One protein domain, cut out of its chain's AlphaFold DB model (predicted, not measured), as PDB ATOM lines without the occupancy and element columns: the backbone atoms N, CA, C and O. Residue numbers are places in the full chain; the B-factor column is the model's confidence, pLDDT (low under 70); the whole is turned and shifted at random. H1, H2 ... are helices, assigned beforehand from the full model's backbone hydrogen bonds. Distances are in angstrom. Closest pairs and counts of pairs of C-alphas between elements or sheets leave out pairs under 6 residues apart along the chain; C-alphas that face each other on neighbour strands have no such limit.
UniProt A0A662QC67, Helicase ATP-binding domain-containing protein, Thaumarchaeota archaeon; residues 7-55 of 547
ATOM      1  N   TYR A   7      45.365 -25.737 -19.022       93.12
ATOM      2  CA  TYR A   7      43.976 -25.458 -18.678       93.12
ATOM      3  C   TYR A   7      43.581 -26.190 -17.397       93.12
ATOM      4  O   TYR A   7      43.582 -27.423 -17.344       93.12
ATOM      5  N   SER A   8      43.194 -25.440 -16.367       92.38
ATOM      6  CA  SER A   8      42.628 -26.003 -15.138       92.38
ATOM      7  C   SER A   8      41.205 -26.518 -15.372       92.38
ATOM      8  O   SER A   8      40.436 -25.950 -16.144       92.38
ATOM      9  N   PHE A   9      40.843 -27.600 -14.681       90.62
ATOM     10  CA  PHE A   9      39.512 -28.226 -14.719       90.62
ATOM     11  C   PHE A   9      39.039 -28.780 -16.074       90.62
ATOM     12  O   PHE A   9      37.878 -29.173 -16.193       90.62
ATOM     13  N   ALA A  10      39.922 -28.876 -17.070       92.69
ATOM     14  CA  ALA A  10      39.548 -29.222 -18.441       92.69
ATOM     15  C   ALA A  10      39.754 -30.704 -18.816       92.69
ATOM     16  O   ALA A  10      39.239 -31.146 -19.839       92.69
ATOM     17  N   CYS A  11      40.439 -31.515 -17.998       92.94
ATOM     18  CA  CYS A  11      40.516 -32.957 -18.262       92.94
ATOM     19  C   CYS A  11      39.133 -33.621 -18.129       92.94
ATOM     20  O   CYS A  11      38.554 -33.652 -17.040       92.94
ATOM     21  N   ILE A  12      38.641 -34.254 -19.196       91.69
ATOM     22  CA  ILE A  12      37.282 -34.828 -19.252       91.69
ATOM     23  C   ILE A  12      37.077 -36.036 -18.323       91.69
ATOM     24  O   ILE A  12      35.946 -36.413 -18.022       91.69
ATOM     25  N   ASN A  13      38.161 -36.662 -17.847       93.75
ATOM     26  CA  ASN A  13      38.089 -37.791 -16.921       93.75
ATOM     27  C   ASN A  13      38.177 -37.353 -15.453       93.75
ATOM     28  O   ASN A  13      37.273 -37.641 -14.670       93.75
ATOM     29  N   CYS A  14      39.253 -36.670 -15.051       92.94
ATOM     30  CA  CYS A  14      39.465 -36.303 -13.646       92.94
ATOM     31  C   CYS A  14      39.020 -34.879 -13.286       92.94
ATOM     32  O   CYS A  14      38.875 -34.596 -12.100       92.94
ATOM     33  N   GLY A  15      38.785 -33.999 -14.264       92.75
ATOM     34  CA  GLY A  15      38.554 -32.570 -14.029       92.75
ATOM     35  C   GLY A  15      39.775 -31.846 -13.463       92.75
ATOM     36  O   GLY A  15      39.607 -30.889 -12.720       92.75
ATOM     37  N   GLY A  16      40.981 -32.351 -13.726       92.94
ATOM     38  CA  GLY A  16      42.244 -31.712 -13.361       92.94
ATOM     39  C   GLY A  16      42.833 -30.895 -14.508       92.94
ATOM     40  O   GLY A  16      42.195 -30.702 -15.545       92.94
ATOM     41  N   GLU A  17      44.068 -30.449 -14.307       94.25
ATOM     42  CA  GLU A  17      44.849 -29.706 -15.297       94.25
ATOM     43  C   GLU A  17      45.201 -30.559 -16.517       94.25
ATOM     44  O   GLU A  17      45.427 -31.769 -16.405       94.25
ATOM     45  N   ILE A  18      45.242 -29.919 -17.683       93.31
ATOM     46  CA  ILE A  18      45.583 -30.540 -18.961       93.31
ATOM     47  C   ILE A  18      46.337 -29.546 -19.849       93.31
ATOM     48  O   ILE A  18      46.034 -28.356 -19.849       93.31
ATOM     49  N   LEU A  19      47.320 -30.048 -20.594       91.62
ATOM     50  CA  LEU A  19      48.028 -29.287 -21.623       91.62
ATOM     51  C   LEU A  19      47.128 -29.095 -22.850       91.62
ATOM     52  O   LEU A  19      46.337 -29.978 -23.182       91.62
ATOM     53  N   ASP A  20      47.265 -27.961 -23.526       90.44
ATOM     54  CA  ASP A  20      46.523 -27.604 -24.739       90.44
ATOM     55  C   ASP A  20      46.557 -28.683 -25.838       90.44
ATOM     56  O   ASP A  20      45.504 -29.053 -26.354       90.44
ATOM     57  N   GLU A  21      47.731 -29.247 -26.135       87.62
ATOM     58  CA  GLU A  21      47.913 -30.325 -27.123       87.62
ATOM     59  C   GLU A  21      47.018 -31.532 -26.803       87.62
ATOM     60  O   GLU A  21      46.209 -31.972 -27.618       87.62
ATOM     61  N   ARG A  22      47.046 -31.983 -25.546       88.44
ATOM     62  CA  ARG A  22      46.255 -33.131 -25.083       88.44
ATOM     63  C   ARG A  22      44.759 -32.841 -25.011       88.44
ATOM     64  O   ARG A  22      43.951 -33.773 -25.042       88.44
ATOM     65  N   LEU A  23      44.382 -31.571 -24.855       88.88
ATOM     66  CA  LEU A  23      42.988 -31.141 -24.864       88.88
ATOM     67  C   LEU A  23      42.392 -31.195 -26.278       88.88
ATOM     68  O   LEU A  23      41.236 -31.589 -26.411       88.88
ATOM     69  N   LEU A  24      43.175 -30.841 -27.303       87.31
ATOM     70  CA  LEU A  24      42.773 -30.903 -28.714       87.31
ATOM     71  C   LEU A  24      42.682 -32.337 -29.255       87.31
ATOM     72  O   LEU A  24      41.913 -32.582 -30.180       87.31
ATOM     73  N   GLU A  25      43.438 -33.269 -28.674       86.62
ATOM     74  CA  GLU A  25      43.414 -34.688 -29.038       86.62
ATOM     75  C   GLU A  25      42.265 -35.449 -28.342       86.62
ATOM     76  O   GLU A  25      41.143 -35.522 -28.841       86.62
ATOM     77  N   LEU A  26      42.532 -36.044 -27.172       86.62
ATOM     78  CA  LEU A  26      41.595 -36.924 -26.460       86.62
ATOM     79  C   LEU A  26      40.902 -36.250 -25.270       86.62
ATOM     80  O   LEU A  26      40.000 -36.837 -24.671       86.62
ATOM     81  N   GLY A  27      41.348 -35.059 -24.863       90.50
ATOM     82  CA  GLY A  27      40.844 -34.381 -23.666       90.50
ATOM     83  C   GLY A  27      41.303 -35.013 -22.346       90.50
ATOM     84  O   GLY A  27      40.739 -34.722 -21.287       90.50
ATOM     85  N   LEU A  28      42.315 -35.888 -22.371       91.62
ATOM     86  CA  LEU A  28      42.808 -36.630 -21.206       91.62
ATOM     87  C   LEU A  28      44.185 -36.140 -20.769       91.62
ATOM     88  O   LEU A  28      45.143 -36.182 -21.537       91.62
ATOM     89  N   CYS A  29      44.311 -35.735 -19.504       91.44
ATOM     90  CA  CYS A  29      45.601 -35.336 -18.950       91.44
ATOM     91  C   CYS A  29      46.553 -36.524 -18.772       91.44
ATOM     92  O   CYS A  29      46.126 -37.675 -18.640       91.44
ATOM     93  N   GLU A  30      47.842 -36.218 -18.691       89.69
ATOM     94  CA  GLU A  30      48.930 -37.184 -18.518       89.69
ATOM     95  C   GLU A  30      48.739 -38.074 -17.277       89.69
ATOM     96  O   GLU A  30      48.926 -39.284 -17.334       89.69
ATOM     97  N   LYS A  31      48.219 -37.513 -16.175       90.31
ATOM     98  CA  LYS A  31      47.897 -38.284 -14.957       90.31
ATOM     99  C   LYS A  31      46.828 -39.357 -15.195       90.31
ATOM    100  O   LYS A  31      46.814 -40.377 -14.508       90.31
ATOM    101  N   CYS A  32      45.883 -39.111 -16.107       90.19
ATOM    102  CA  CYS A  32      44.838 -40.083 -16.431       90.19
ATOM    103  C   CYS A  32      45.342 -41.138 -17.411       90.19
ATOM    104  O   CYS A  32      45.081 -42.322 -17.200       90.19
ATOM    105  N   LEU A  33      46.044 -40.706 -18.456       90.44
ATOM    106  CA  LEU A  33      46.519 -41.559 -19.535       90.44
ATOM    107  C   LEU A  33      47.937 -41.114 -19.936       90.44
ATOM    108  O   LEU A  33      48.052 -40.221 -20.768       90.44
ATOM    109  N   PRO A  34      49.000 -41.677 -19.341       84.00
ATOM    110  CA  PRO A  34      50.372 -41.236 -19.603       84.00
ATOM    111  C   PRO A  34      50.736 -41.348 -21.092       84.00
ATOM    112  O   PRO A  34      50.997 -40.331 -21.734       84.00
ATOM    113  N   ASP A  35      50.577 -42.544 -21.667       73.94
ATOM    114  CA  ASP A  35      50.777 -42.817 -23.092       73.94
ATOM    115  C   ASP A  35      49.491 -42.562 -23.881       73.94
ATOM    116  O   ASP A  35      48.635 -43.439 -24.017       73.94
ATOM    117  N   ALA A  36      49.331 -41.330 -24.370       65.50
ATOM    118  CA  ALA A  36      48.204 -40.983 -25.235       65.50
ATOM    119  C   ALA A  36      48.338 -41.597 -26.633       65.50
ATOM    120  O   ALA A  36      47.320 -41.992 -27.183       65.50
ATOM    121  N   GLY A  37      49.565 -41.738 -27.155       71.50
ATOM    122  CA  GLY A  37      49.838 -42.320 -28.474       71.50
ATOM    123  C   GLY A  37      48.878 -41.843 -29.570       71.50
ATOM    124  O   GLY A  37      48.271 -40.782 -29.469       71.50
ATOM    125  N   ASP A  38      48.707 -42.667 -30.599       77.69
ATOM    126  CA  ASP A  38      47.678 -42.472 -31.624       77.69
ATOM    127  C   ASP A  38      46.527 -43.460 -31.365       77.69
ATOM    128  O   ASP A  38      46.291 -44.411 -32.114       77.69
ATOM    129  N   ILE A  39      45.890 -43.333 -30.194       85.38
ATOM    130  CA  ILE A  39      44.795 -44.223 -29.785       85.38
ATOM    131  C   ILE A  39      43.439 -43.546 -29.962       85.38
ATOM    132  O   ILE A  39      43.242 -42.368 -29.674       85.38
ATOM    133  N   SER A  40      42.447 -44.331 -30.365       85.06
ATOM    134  CA  SER A  40      41.067 -43.862 -30.454       85.06
ATOM    135  C   SER A  40      40.464 -43.580 -29.073       85.06
ATOM    136  O   SER A  40      40.804 -44.194 -28.057       85.06
ATOM    137  N   PHE A  41      39.445 -42.722 -29.050       82.38
ATOM    138  CA  PHE A  41      38.660 -42.429 -27.849       82.38
ATOM    139  C   PHE A  41      38.074 -43.689 -27.179       82.38
ATOM    140  O   PHE A  41      37.998 -43.780 -25.952       82.38
ATOM    141  N   GLN A  42      37.693 -44.697 -27.972       82.12
ATOM    142  CA  GLN A  42      37.187 -45.972 -27.455       82.12
ATOM    143  C   GLN A  42      38.274 -46.772 -26.724       82.12
ATOM    144  O   GLN A  42      38.017 -47.308 -25.643       82.12
ATOM    145  N   GLN A  43      39.489 -46.822 -27.278       87.38
ATOM    146  CA  GLN A  43      40.630 -47.485 -26.642       87.38
ATOM    147  C   GLN A  43      41.011 -46.779 -25.338       87.38
ATOM    148  O   GLN A  43      41.186 -47.439 -24.314       87.38
ATOM    149  N   ALA A  44      41.023 -45.443 -25.327       87.88
ATOM    150  CA  ALA A  44      41.275 -44.660 -24.119       87.88
ATOM    151  C   ALA A  44      40.274 -44.987 -22.991       87.88
ATOM    152  O   ALA A  44      40.664 -45.191 -21.838       87.88
ATOM    153  N   ILE A  45      38.982 -45.115 -23.318       86.81
ATOM    154  CA  ILE A  45      37.946 -45.547 -22.366       86.81
ATOM    155  C   ILE A  45      38.233 -46.954 -21.829       86.81
ATOM    156  O   ILE A  45      38.096 -47.180 -20.625       86.81
ATOM    157  N   GLN A  46      38.606 -47.905 -22.691       86.81
ATOM    158  CA  GLN A  46      38.895 -49.282 -22.280       86.81
ATOM    159  C   GLN A  46      40.101 -49.353 -21.339       86.81
ATOM    160  O   GLN A  46      39.998 -50.002 -20.299       86.81
ATOM    161  N   ILE A  47      41.183 -48.631 -21.643       89.62
ATOM    162  CA  ILE A  47      42.380 -48.538 -20.793       89.62
ATOM    163  C   ILE A  47      42.029 -47.944 -19.427       89.62
ATOM    164  O   ILE A  47      42.401 -48.480 -18.382       89.62
ATOM    165  N   LEU A  48      41.264 -46.849 -19.395       89.94
ATOM    166  CA  LEU A  48      40.824 -46.236 -18.138       89.94
ATOM    167  C   LEU A  48      39.901 -47.160 -17.334       89.94
ATOM    168  O   LEU A  48      39.928 -47.146 -16.101       89.94
ATOM    169  N   LYS A  49      39.080 -47.964 -18.017       88.31
ATOM    170  CA  LYS A  49      38.182 -48.935 -17.387       88.31
ATOM    171  C   LYS A  49      38.952 -50.119 -16.799       88.31
ATOM    172  O   LYS A  49      38.685 -50.470 -15.655       88.31
ATOM    173  N   SER A  50      39.900 -50.702 -17.537       89.25
ATOM    174  CA  SER A  50      40.717 -51.834 -17.075       89.25
ATOM    175  C   SER A  50      41.681 -51.440 -15.955       89.25
ATOM    176  O   SER A  50      41.891 -52.214 -15.029       89.25
ATOM    177  N   SER A  51      42.197 -50.209 -15.980       88.31
ATOM    178  CA  SER A  51      43.078 -49.664 -14.936       88.31
ATOM    179  C   SER A  51      42.345 -49.120 -13.700       88.31
ATOM    180  O   SER A  51      42.990 -48.608 -12.786       88.31
ATOM    181  N   GLY A  52      41.006 -49.165 -13.661       87.12
ATOM    182  CA  GLY A  52      40.212 -48.634 -12.543       87.12
ATOM    183  C   GLY A  52      40.263 -47.106 -12.387       87.12
ATOM    184  O   GLY A  52      39.844 -46.575 -11.361       87.12
ATOM    185  N   ARG A  53      40.762 -46.375 -13.395       89.44
ATOM    186  CA  ARG A  53      40.937 -44.907 -13.379       89.44
ATOM    187  C   ARG A  53      39.800 -44.138 -14.058       89.44
ATOM    188  O   ARG A  53      39.855 -42.909 -14.149       89.44
ATOM    189  N   LEU A  54      38.773 -44.835 -14.542       89.88
ATOM    190  CA  LEU A  54      37.606 -44.228 -15.178       89.88
ATOM    191  C   LEU A  54      36.742 -43.477 -14.146       89.88
ATOM    192  O   LEU A  54      36.084 -44.084 -13.302       89.88
ATOM    193  N   LYS A  55      36.737 -42.146 -14.245       91.12
ATOM    194  CA  LYS A  55      36.020 -41.205 -13.375       91.12
ATOM    195  C   LYS A  55      34.845 -40.567 -14.136       91.12
ATOM    196  O   LYS A  55      33.910 -41.278 -14.497       91.12
TER     197      LYS A  55
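What this domain is: This is residues 7 to 55 of the 547 residues of the protein "Helicase ATP-binding domain-containing protein" of Thaumarchaeota archaeon (UniProt A0A662QC67). The domain has little regular structure: two short helices, H1 and H2, sit toward opposite ends of a small body made mostly of loops. Residues 7 to 19 loop round on H1's side, residues 26 to 40 run through the space between the helices, and residues 51 to 55 fold back after H2. The printed part has 49 residues, with two named helices in the order H1, H2 and no named strand; the class is all helix, with 16 residues in named elements. It is compact, with a radius of gyration of the C-alphas of 9.7 A, and rounded, spanning 26 by 21 by 14 A.

How they stand to each other: H2, residues 41 to 50, and H1, residues 20 to 25, are apart. A long link of 15 residues joins them. In both helices every O i to N i+4 pair is within hydrogen-bond range.

Where its parts are: H2 measures 14.4 A from C-alpha 41 at (38.660, -42.429, -27.849) to C-alpha 50 at (40.717, -51.834, -17.075). H1 measures 8.9 A from C-alpha 20, at (46.523, -27.604, -24.739), to C-alpha 25.

The domain as a whole: The two C-alphas farthest apart, those of Tyr 7 and Ser 50, are 26.6 A apart. The printed part has no cut. Its mean pLDDT is 88.1, and residue 36 is under 70.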